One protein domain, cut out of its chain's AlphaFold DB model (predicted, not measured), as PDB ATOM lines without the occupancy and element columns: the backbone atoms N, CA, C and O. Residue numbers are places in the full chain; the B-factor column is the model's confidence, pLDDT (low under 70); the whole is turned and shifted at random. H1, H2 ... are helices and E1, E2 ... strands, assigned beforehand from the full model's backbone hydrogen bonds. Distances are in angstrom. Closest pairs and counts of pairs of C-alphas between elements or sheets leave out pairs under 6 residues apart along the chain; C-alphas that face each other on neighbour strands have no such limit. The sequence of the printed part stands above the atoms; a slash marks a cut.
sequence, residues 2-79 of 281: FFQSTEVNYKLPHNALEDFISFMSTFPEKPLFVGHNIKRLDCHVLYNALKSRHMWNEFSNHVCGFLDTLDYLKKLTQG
ATOM      1  N   PHE A   2     192.673 235.343 173.516       63.59
ATOM      2  CA  PHE A   2     191.379 235.144 172.851       63.59
ATOM      3  C   PHE A   2     191.274 233.717 172.306       63.59
ATOM      4  O   PHE A   2     192.227 233.219 171.703       63.59
ATOM      5  N   PHE A   3     190.135 233.058 172.515       50.31
ATOM      6  CA  PHE A   3     189.794 231.784 171.883       50.31
ATOM      7  C   PHE A   3     188.443 231.953 171.196       50.31
ATOM      8  O   PHE A   3     187.473 232.317 171.846       50.31
ATOM      9  N   GLN A   4     188.400 231.718 169.880       68.56
ATOM     10  CA  GLN A   4     187.194 231.916 169.062       68.56
ATOM     11  C   GLN A   4     186.579 233.317 169.229       68.56
ATOM     12  O   GLN A   4     185.380 233.452 169.396       68.56
ATOM     13  N   SER A   5     187.417 234.358 169.196       68.00
ATOM     14  CA  SER A   5     187.016 235.773 169.333       68.00
ATOM     15  C   SER A   5     186.468 236.188 170.703       68.00
ATOM     16  O   SER A   5     186.261 237.378 170.926       68.00
ATOM     17  N   THR A   6     186.351 235.258 171.647       61.78
ATOM     18  CA  THR A   6     185.964 235.542 173.030       61.78
ATOM     19  C   THR A   6     187.209 235.690 173.897       61.78
ATOM     20  O   THR A   6     188.155 234.893 173.810       61.78
ATOM     21  N   GLU A   7     187.246 236.744 174.717       73.31
ATOM     22  CA  GLU A   7     188.325 236.940 175.680       73.31
ATOM     23  C   GLU A   7     188.244 235.842 176.737       73.31
ATOM     24  O   GLU A   7     187.287 235.742 177.501       73.31
ATOM     25  N   VAL A   8     189.258 234.985 176.760       73.56
ATOM     26  CA  VAL A   8     189.364 233.914 177.740       73.56
ATOM     27  C   VAL A   8     190.397 234.286 178.787       73.56
ATOM     28  O   VAL A   8     191.519 234.721 178.485       73.56
ATOM     29  N   ASN A   9     190.009 234.076 180.045       74.94
ATOM     30  CA  ASN A   9     190.904 234.183 181.181       74.94
ATOM     31  C   ASN A   9     191.918 233.033 181.113       74.94
ATOM     32  O   ASN A   9     191.672 231.913 181.561       74.94
ATOM     33  N   TYR A  10     193.039 233.308 180.454       77.12
ATOM     34  CA  TYR A  10     194.129 232.364 180.303       77.12
ATOM     35  C   TYR A  10     194.935 232.305 181.591       77.12
ATOM     36  O   TYR A  10     195.513 233.300 182.027       77.12
ATOM     37  N   LYS A  11     195.032 231.102 182.151       77.12
ATOM     38  CA  LYS A  11     195.957 230.797 183.235       77.12
ATOM     39  C   LYS A  11     197.149 230.035 182.685       77.12
ATOM     40  O   LYS A  11     197.007 229.144 181.845       77.12
ATOM     41  N   LEU A  12     198.330 230.363 183.205       79.81
ATOM     42  CA  LEU A  12     199.510 229.548 182.964       79.81
ATOM     43  C   LEU A  12     199.236 228.120 183.464       79.81
ATOM     44  O   LEU A  12     198.633 227.958 184.528       79.81
ATOM     45  N   PRO A  13     199.707 227.075 182.760       76.25
ATOM     46  CA  PRO A  13     199.409 225.698 183.150       76.25
ATOM     47  C   PRO A  13     199.940 225.307 184.537       76.25
ATOM     48  O   PRO A  13     199.538 224.278 185.056       76.25
ATOM     49  N   HIS A  14     200.868 226.076 185.114       79.62
ATOM     50  CA  HIS A  14     201.306 225.921 186.503       79.62
ATOM     51  C   HIS A  14     200.193 226.322 187.477       79.62
ATOM     52  O   HIS A  14     199.691 225.477 188.206       79.62
ATOM     53  N   ASN A  15     199.734 227.571 187.388       83.69
ATOM     54  CA  ASN A  15     198.699 228.120 188.264       83.69
ATOM     55  C   ASN A  15     197.389 227.328 188.138       83.69
ATOM     56  O   ASN A  15     196.688 227.115 189.115       83.69
ATOM     57  N   ALA A  16     197.082 226.824 186.937       85.81
ATOM     58  CA  ALA A  16     195.925 225.957 186.732       85.81
ATOM     59  C   ALA A  16     196.037 224.606 187.467       85.81
ATOM     60  O   ALA A  16     195.023 224.073 187.907       85.81
ATOM     61  N   LEU A  17     197.244 224.038 187.602       86.25
ATOM     62  CA  LEU A  17     197.461 222.806 188.372       86.25
ATOM     63  C   LEU A  17     197.427 223.066 189.880       86.25
ATOM     64  O   LEU A  17     196.918 222.224 190.610       86.25
ATOM     65  N   GLU A  18     197.924 224.215 190.339       89.94
ATOM     66  CA  GLU A  18     197.802 224.639 191.741       89.94
ATOM     67  C   GLU A  18     196.337 224.835 192.128       89.94
ATOM     68  O   GLU A  18     195.878 224.254 193.108       89.94
ATOM     69  N   ASP A  19     195.575 225.567 191.311       87.88
ATOM     70  CA  ASP A  19     194.132 225.738 191.496       87.88
ATOM     71  C   ASP A  19     193.417 224.386 191.521       87.88
ATOM     72  O   ASP A  19     192.497 224.167 192.305       87.88
ATOM     73  N   PHE A  20     193.851 223.460 190.666       86.31
ATOM     74  CA  PHE A  20     193.291 222.122 190.605       86.31
ATOM     75  C   PHE A  20     193.597 221.300 191.864       86.31
ATOM     76  O   PHE A  20     192.705 220.624 192.372       86.31
ATOM     77  N   ILE A  21     194.821 221.377 192.398       89.19
ATOM     78  CA  ILE A  21     195.200 220.741 193.668       89.19
ATOM     79  C   ILE A  21     194.434 221.353 194.833       89.19
ATOM     80  O   ILE A  21     193.803 220.613 195.581       89.19
ATOM     81  N   SER A  22     194.385 222.681 194.914       92.00
ATOM     82  CA  SER A  22     193.601 223.410 195.913       92.00
ATOM     83  C   SER A  22     192.125 223.011 195.869       92.00
ATOM     84  O   SER A  22     191.523 222.699 196.896       92.00
ATOM     85  N   PHE A  23     191.551 222.903 194.668       89.88
ATOM     86  CA  PHE A  23     190.199 222.395 194.470       89.88
ATOM     87  C   PHE A  23     190.034 220.964 195.001       89.88
ATOM     88  O   PHE A  23     189.047 220.678 195.674       89.88
ATOM     89  N   MET A  24     190.996 220.065 194.770       85.62
ATOM     90  CA  MET A  24     190.942 218.711 195.334       85.62
ATOM     91  C   MET A  24     191.014 218.703 196.867       85.62
ATOM     92  O   MET A  24     190.367 217.870 197.498       85.62
ATOM     93  N   SER A  25     191.734 219.645 197.474       86.81
ATOM     94  CA  SER A  25     191.795 219.806 198.930       86.81
ATOM     95  C   SER A  25     190.475 220.291 199.543       86.81
ATOM     96  O   SER A  25     190.300 220.185 200.753       86.81
ATOM     97  N   THR A  26     189.531 220.802 198.741       89.94
ATOM     98  CA  THR A  26     188.202 221.202 199.240       89.94
ATOM     99  C   THR A  26     187.294 220.016 199.560       89.94
ATOM    100  O   THR A  26     186.300 220.179 200.272       89.94
ATOM    101  N   PHE A  27     187.608 218.820 199.053       81.19
ATOM    102  CA  PHE A  27     186.805 217.634 199.319       81.19
ATOM    103  C   PHE A  27     187.134 217.046 200.700       81.19
ATOM    104  O   PHE A  27     188.305 216.917 201.051       81.19
ATOM    105  N   PRO A  28     186.115 216.627 201.476       77.69
ATOM    106  CA  PRO A  28     186.326 216.013 202.790       77.69
ATOM    107  C   PRO A  28     187.016 214.644 202.700       77.69
ATOM    108  O   PRO A  28     187.687 214.222 203.637       77.69
ATOM    109  N   GLU A  29     186.871 213.958 201.566       85.44
ATOM    110  CA  GLU A  29     187.552 212.705 201.250       85.44
ATOM    111  C   GLU A  29     188.364 212.860 199.965       85.44
ATOM    112  O   GLU A  29     188.004 213.636 199.077       85.44
ATOM    113  N   LYS A  30     189.444 212.082 199.837       82.38
ATOM    114  CA  LYS A  30     190.304 212.127 198.650       82.38
ATOM    115  C   LYS A  30     189.524 211.663 197.408       82.38
ATOM    116  O   LYS A  30     189.094 210.506 197.381       82.38
ATOM    117  N   PRO A  31     189.375 212.487 196.356       80.69
ATOM    118  CA  PRO A  31     188.642 212.103 195.152       80.69
ATOM    119  C   PRO A  31     189.264 210.907 194.411       80.69
ATOM    120  O   PRO A  31     190.483 210.737 194.362       80.69
ATOM    121  N   LEU A  32     188.405 210.092 193.788       82.00
ATOM    122  CA  LEU A  32     188.779 209.042 192.837       82.00
ATOM    123  C   LEU A  32     188.588 209.561 191.409       82.00
ATOM    124  O   LEU A  32     187.483 209.931 191.018       82.00
ATOM    125  N   PHE A  33     189.645 209.528 190.604       73.88
ATOM    126  CA  PHE A  33     189.569 209.940 189.208       73.88
ATOM    127  C   PHE A  33     188.982 208.833 188.354       73.88
ATOM    128  O   PHE A  33     189.608 207.798 188.140       73.88
ATOM    129  N   VAL A  34     187.785 209.066 187.833       76.31
ATOM    130  CA  VAL A  34     187.101 208.123 186.955       76.31
ATOM    131  C   VAL A  34     187.139 208.663 185.538       76.31
ATOM    132  O   VAL A  34     186.694 209.777 185.276       76.31
ATOM    133  N   GLY A  35     187.647 207.863 184.608       65.50
ATOM    134  CA  GLY A  35     187.637 208.243 183.205       65.50
ATOM    135  C   GLY A  35     187.738 207.045 182.283       65.50
ATOM    136  O   GLY A  35     188.166 205.952 182.660       65.50
ATOM    137  N   HIS A  36     187.309 207.258 181.049       67.75
ATOM    138  CA  HIS A  36     187.313 206.225 180.036       67.75
ATOM    139  C   HIS A  36     188.658 206.169 179.324       67.75
ATOM    140  O   HIS A  36     189.038 207.141 178.681       67.75
ATOM    141  N   ASN A  37     189.364 205.036 179.417       71.38
ATOM    142  CA  ASN A  37     190.727 204.908 178.895       71.38
ATOM    143  C   ASN A  37     191.704 205.922 179.538       71.38
ATOM    144  O   ASN A  37     192.739 206.264 178.954       71.38
ATOM    145  N   ILE A  38     191.367 206.394 180.746       68.44
ATOM    146  CA  ILE A  38     192.069 207.461 181.469       68.44
ATOM    147  C   ILE A  38     193.532 207.100 181.717       68.44
ATOM    148  O   ILE A  38     194.410 207.953 181.609       68.44
ATOM    149  N   LYS A  39     193.830 205.814 181.949       70.75
ATOM    150  CA  LYS A  39     195.198 205.355 182.214       70.75
ATOM    151  C   LYS A  39     196.111 205.512 181.006       70.75
ATOM    152  O   LYS A  39     197.304 205.711 181.187       70.75
ATOM    153  N   ARG A  40     195.571 205.414 179.786       67.44
ATOM    154  CA  ARG A  40     196.359 205.466 178.541       67.44
ATOM    155  C   ARG A  40     196.438 206.856 177.926       67.44
ATOM    156  O   ARG A  40     197.263 207.050 177.037       67.44
ATOM    157  N   LEU A  41     195.583 207.783 178.344       64.62
ATOM    158  CA  LEU A  41     195.501 209.121 177.765       64.62
ATOM    159  C   LEU A  41     195.755 210.171 178.845       64.62
ATOM    160  O   LEU A  41     196.873 210.668 178.970       64.62
ATOM    161  N   ASP A  42     194.742 210.459 179.654       69.50
ATOM    162  CA  ASP A  42     194.738 211.626 180.534       69.50
ATOM    163  C   ASP A  42     195.746 211.508 181.684       69.50
ATOM    164  O   ASP A  42     196.455 212.468 181.980       69.50
ATOM    165  N   CYS A  43     195.897 210.320 182.284       78.44
ATOM    166  CA  CYS A  43     196.852 210.092 183.373       78.44
ATOM    167  C   CYS A  43     198.296 210.393 182.949       78.44
ATOM    168  O   CYS A  43     199.062 210.918 183.750       78.44
ATOM    169  N   HIS A  44     198.680 210.079 181.707       76.19
ATOM    170  CA  HIS A  44     200.037 210.346 181.226       76.19
ATOM    171  C   HIS A  44     200.289 211.841 181.042       76.19
ATOM    172  O   HIS A  44     201.342 212.341 181.439       76.19
ATOM    173  N   VAL A  45     199.323 212.552 180.455       76.88
ATOM    174  CA  VAL A  45     199.406 214.004 180.263       76.88
ATOM    175  C   VAL A  45     199.486 214.699 181.621       76.88
ATOM    176  O   VAL A  45     200.392 215.499 181.849       76.88
ATOM    177  N   LEU A  46     198.603 214.321 182.549       79.31
ATOM    178  CA  LEU A  46     198.557 214.869 183.899       79.31
ATOM    179  C   LEU A  46     199.835 214.559 184.691       79.31
ATOM    180  O   LEU A  46     200.432 215.466 185.266       79.31
ATOM    181  N   TYR A  47     200.309 213.310 184.671       83.75
ATOM    182  CA  TYR A  47     201.547 212.916 185.348       83.75
ATOM    183  C   TYR A  47     202.750 213.713 184.841       83.75
ATOM    184  O   TYR A  47     203.523 214.232 185.642       83.75
ATOM    185  N   ASN A  48     202.905 213.861 183.523       81.62
ATOM    186  CA  ASN A  48     204.021 214.610 182.947       81.62
ATOM    187  C   ASN A  48     203.950 216.104 183.301       81.62
ATOM    188  O   ASN A  48     204.970 216.717 183.627       81.62
ATOM    189  N   ALA A  49     202.746 216.681 183.292       81.56
ATOM    190  CA  ALA A  49     202.524 218.069 183.679       81.56
ATOM    191  C   ALA A  49     202.847 218.313 185.165       81.56
ATOM    192  O   ALA A  49     203.483 219.309 185.493       81.56
ATOM    193  N   LEU A  50     202.488 217.378 186.050       84.38
ATOM    194  CA  LEU A  50     202.782 217.457 187.485       84.38
ATOM    195  C   LEU A  50     204.258 217.180 187.792       84.38
ATOM    196  O   LEU A  50     204.868 217.866 188.610       84.38
ATOM    197  N   LYS A  51     204.858 216.187 187.127       85.94
ATOM    198  CA  LYS A  51     206.254 215.788 187.341       85.94
ATOM    199  C   LYS A  51     207.235 216.856 186.884       85.94
ATOM    200  O   LYS A  51     208.184 217.133 187.607       85.94
ATOM    201  N   SER A  52     206.994 217.467 185.722       84.56
ATOM    202  CA  SER A  52     207.837 218.561 185.214       84.56
ATOM    203  C   SER A  52     207.888 219.773 186.150       84.56
ATOM    204  O   SER A  52     208.785 220.598 186.021       84.56
ATOM    205  N   ARG A  53     206.954 219.861 187.106       84.56
ATOM    206  CA  ARG A  53     206.862 220.938 188.097       84.56
ATOM    207  C   ARG A  53     207.032 220.476 189.543       84.56
ATOM    208  O   ARG A  53     206.766 221.243 190.452       84.56
ATOM    209  N   HIS A  54     207.458 219.231 189.764       90.44
ATOM    210  CA  HIS A  54     207.652 218.650 191.100       90.44
ATOM    211  C   HIS A  54     206.388 218.593 191.992       90.44
ATOM    212  O   HIS A  54     206.494 218.338 193.186       90.44
ATOM    213  N   MET A  55     205.189 218.718 191.412       88.75
ATOM    214  CA  MET A  55     203.899 218.746 192.129       88.75
ATOM    215  C   MET A  55     203.264 217.356 192.304       88.75
ATOM    216  O   MET A  55     202.197 217.210 192.895       88.75
ATOM    217  N   TRP A  56     203.889 216.305 191.762       88.94
ATOM    218  CA  TRP A  56     203.324 214.950 191.770       88.94
ATOM    219  C   TRP A  56     203.082 214.406 193.183       88.94
ATOM    220  O   TRP A  56     202.038 213.811 193.440       88.94
ATOM    221  N   ASN A  57     204.030 214.620 194.098       90.25
ATOM    222  CA  ASN A  57     203.930 214.101 195.462       90.25
ATOM    223  C   ASN A  57     202.753 214.743 196.204       90.25
ATOM    224  O   ASN A  57     201.940 214.044 196.806       90.25
ATOM    225  N   GLU A  58     202.618 216.063 196.086       89.62
ATOM    226  CA  GLU A  58     201.505 216.815 196.657       89.62
ATOM    227  C   GLU A  58     200.166 216.366 196.068       89.62
ATOM    228  O   GLU A  58     199.248 216.021 196.810       89.62
ATOM    229  N   PHE A  59     200.073 216.267 194.741       89.56
ATOM    230  CA  PHE A  59     198.883 215.766 194.061       89.56
ATOM    231  C   PHE A  59     198.491 214.362 194.549       89.56
ATOM    232  O   PHE A  59     197.333 214.114 194.876       89.56
ATOM    233  N   SER A  60     199.455 213.442 194.655       88.75
ATOM    234  CA  SER A  60     199.196 212.055 195.061       88.75
ATOM    235  C   SER A  60     198.650 211.936 196.487       88.75
ATOM    236  O   SER A  60     197.893 211.013 196.784       88.75
ATOM    237  N   ASN A  61     198.954 212.906 197.355       88.62
ATOM    238  CA  ASN A  61     198.410 212.951 198.707       88.62
ATOM    239  C   ASN A  61     196.937 213.363 198.741       88.62
ATOM    240  O   ASN A  61     196.252 213.012 199.700       88.62
ATOM    241  N   HIS A  62     196.440 214.044 197.711       84.81
ATOM    242  CA  HIS A  62     195.068 214.545 197.642       84.81
ATOM    243  C   HIS A  62     194.126 213.626 196.867       84.81
ATOM    244  O   HIS A  62     192.931 213.883 196.815       84.81
ATOM    245  N   VAL A  63     194.626 212.535 196.287       84.44
ATOM    246  CA  VAL A  63     193.850 211.676 195.386       84.44
ATOM    247  C   VAL A  63     193.830 210.241 195.894       84.44
ATOM    248  O   VAL A  63     194.845 209.706 196.329       84.44
ATOM    249  N   CYS A  64     192.662 209.602 195.840       85.06
ATOM    250  CA  CYS A  64     192.486 208.205 196.241       85.06
ATOM    251  C   CYS A  64     193.025 207.239 195.174       85.06
ATOM    252  O   CYS A  64     193.626 206.214 195.485       85.06
ATOM    253  N   GLY A  65     192.856 207.581 193.896       80.31
ATOM    254  CA  GLY A  65     193.417 206.815 192.790       80.31
ATOM    255  C   GLY A  65     192.754 207.116 191.451       80.31
ATOM    256  O   GLY A  65     192.087 208.138 191.287       80.31
ATOM    257  N   PHE A  66     192.918 206.184 190.508       78.94
ATOM    258  CA  PHE A  66     192.368 206.267 189.154       78.94
ATOM    259  C   PHE A  66     191.605 204.991 188.782       78.94
ATOM    260  O   PHE A  66     192.160 203.886 188.817       78.94
ATOM    261  N   LEU A  67     190.355 205.143 188.349       78.12
ATOM    262  CA  LEU A  67     189.513 204.081 187.817       78.12
ATOM    263  C   LEU A  67     189.359 204.241 186.303       78.12
ATOM    264  O   LEU A  67     188.740 205.187 185.816       78.12
ATOM    265  N   ASP A  68     189.893 203.268 185.566       75.25
ATOM    266  CA  ASP A  68     189.700 203.191 184.123       75.25
ATOM    267  C   ASP A  68     188.415 202.431 183.811       75.25
ATOM    268  O   ASP A  68     188.334 201.210 183.994       75.25
ATOM    269  N   THR A  69     187.404 203.154 183.331       70.69
ATOM    270  CA  THR A  69     186.107 202.548 183.028       70.69
ATOM    271  C   THR A  69     186.187 201.587 181.849       70.69
ATOM    272  O   THR A  69     185.405 200.644 181.803       70.69
ATOM    273  N   LEU A  70     187.147 201.740 180.928       64.25
ATOM    274  CA  LEU A  70     187.329 200.794 179.828       64.25
ATOM    275  C   LEU A  70     187.774 199.432 180.360       64.25
ATOM    276  O   LEU A  70     187.222 198.404 179.975       64.25
ATOM    277  N   ASP A  71     188.765 199.416 181.243       64.75
ATOM    278  CA  ASP A  71     189.267 198.165 181.807       64.75
ATOM    279  C   ASP A  71     188.283 197.558 182.805       64.75
ATOM    280  O   ASP A  71     188.107 196.339 182.827       64.75
ATOM    281  N   TYR A  72     187.586 198.398 183.570       63.88
ATOM    282  CA  TYR A  72     186.496 197.963 184.435       63.88
ATOM    283  C   TYR A  72     185.376 197.291 183.628       63.88
ATOM    284  O   TYR A  72     184.997 196.159 183.918       63.88
ATOM    285  N   LEU A  73     184.926 197.917 182.537       59.91
ATOM    286  CA  LEU A  73     183.910 197.351 181.651       59.91
ATOM    287  C   LEU A  73     184.408 196.096 180.926       59.91
ATOM    288  O   LEU A  73     183.653 195.140 180.783       59.91
ATOM    289  N   LYS A  74     185.672 196.029 180.498       60.62
ATOM    290  CA  LYS A  74     186.236 194.796 179.911       60.62
ATOM    291  C   LYS A  74     186.194 193.620 180.885       60.62
ATOM    292  O   LYS A  74     185.916 192.508 180.443       60.62
ATOM    293  N   LYS A  75     186.471 193.865 182.170       64.81
ATOM    294  CA  LYS A  75     186.402 192.851 183.233       64.81
ATOM    295  C   LYS A  75     184.962 192.454 183.540       64.81
ATOM    296  O   LYS A  75     184.660 191.272 183.575       64.81
ATOM    297  N   LEU A  76     184.053 193.418 183.666       58.12
ATOM    298  CA  LEU A  76     182.625 193.134 183.864       58.12
ATOM    299  C   LEU A  76     182.010 192.361 182.696       58.12
ATOM    300  O   LEU A  76     181.088 191.576 182.869       58.12
ATOM    301  N   THR A  77     182.533 192.580 181.493       56.88
ATOM    302  CA  THR A  77     182.070 191.914 180.279       56.88
ATOM    303  C   THR A  77     182.953 190.726 179.882       56.88
ATOM    304  O   THR A  77     182.791 190.179 178.787       56.88
ATOM    305  N   GLN A  78     183.911 190.295 180.714       51.97
ATOM    306  CA  GLN A  78     184.681 189.068 180.476       51.97
ATOM    307  C   GLN A  78     183.738 187.869 180.629       51.97
ATOM    308  O   GLN A  78     183.290 187.554 181.720       51.97
ATOM    309  N   GLY A  79     183.393 187.242 179.501       52.62
ATOM    310  CA  GLY A  79     182.383 186.179 179.418       52.62
ATOM    311  C   GLY A  79     181.201 186.534 178.514       52.62
ATOM    312  O   GLY A  79     180.562 185.640 177.971       52.62
TER     313      GLY A  79
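This is residues 2 to 79 of the 281 residues of an uncharacterized protein of Crassostrea gigas (UniProt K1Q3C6). Two short parallel strands, E1 and E2, stand beside helices H1, H2 and H3; residues 3 to 9 and 74 to 79 stick out at opposite ends. The 78 printed residues include H1 E1 H2 H3 E2 H4, mostly helix. The whole is loose, radius of gyration of the C-alphas 15.5 A, spanning 51 by 33 by 25 A.

E1, residues 32 to 35, and E2, residues 65 to 68, are parallel, N 33 and O 65 being 2.9 A apart. H2, residues 42 to 51, and H3, residues 56 to 62, come between them: a strand-helix-strand unit, its crossover right-handed. H1, residues 13 to 25, touches H3 with residues 21 to 25 alone, C-alphas 21 and 59 closest at 6.2 A. H4, residues 69 to 76, touches no helix. Every O i to N i+4 pair is within hydrogen-bond range in H1, H2 and H4, 2 of 3 in H3.

H1, 18.5 A long, begins at C-alpha 13 (199.409, 225.698, 183.150); H4 ends at C-alpha 76 (182.625, 193.134, 183.864).

The printed part has no cut; pLDDT is under 70 at residues 70 to 79, among others.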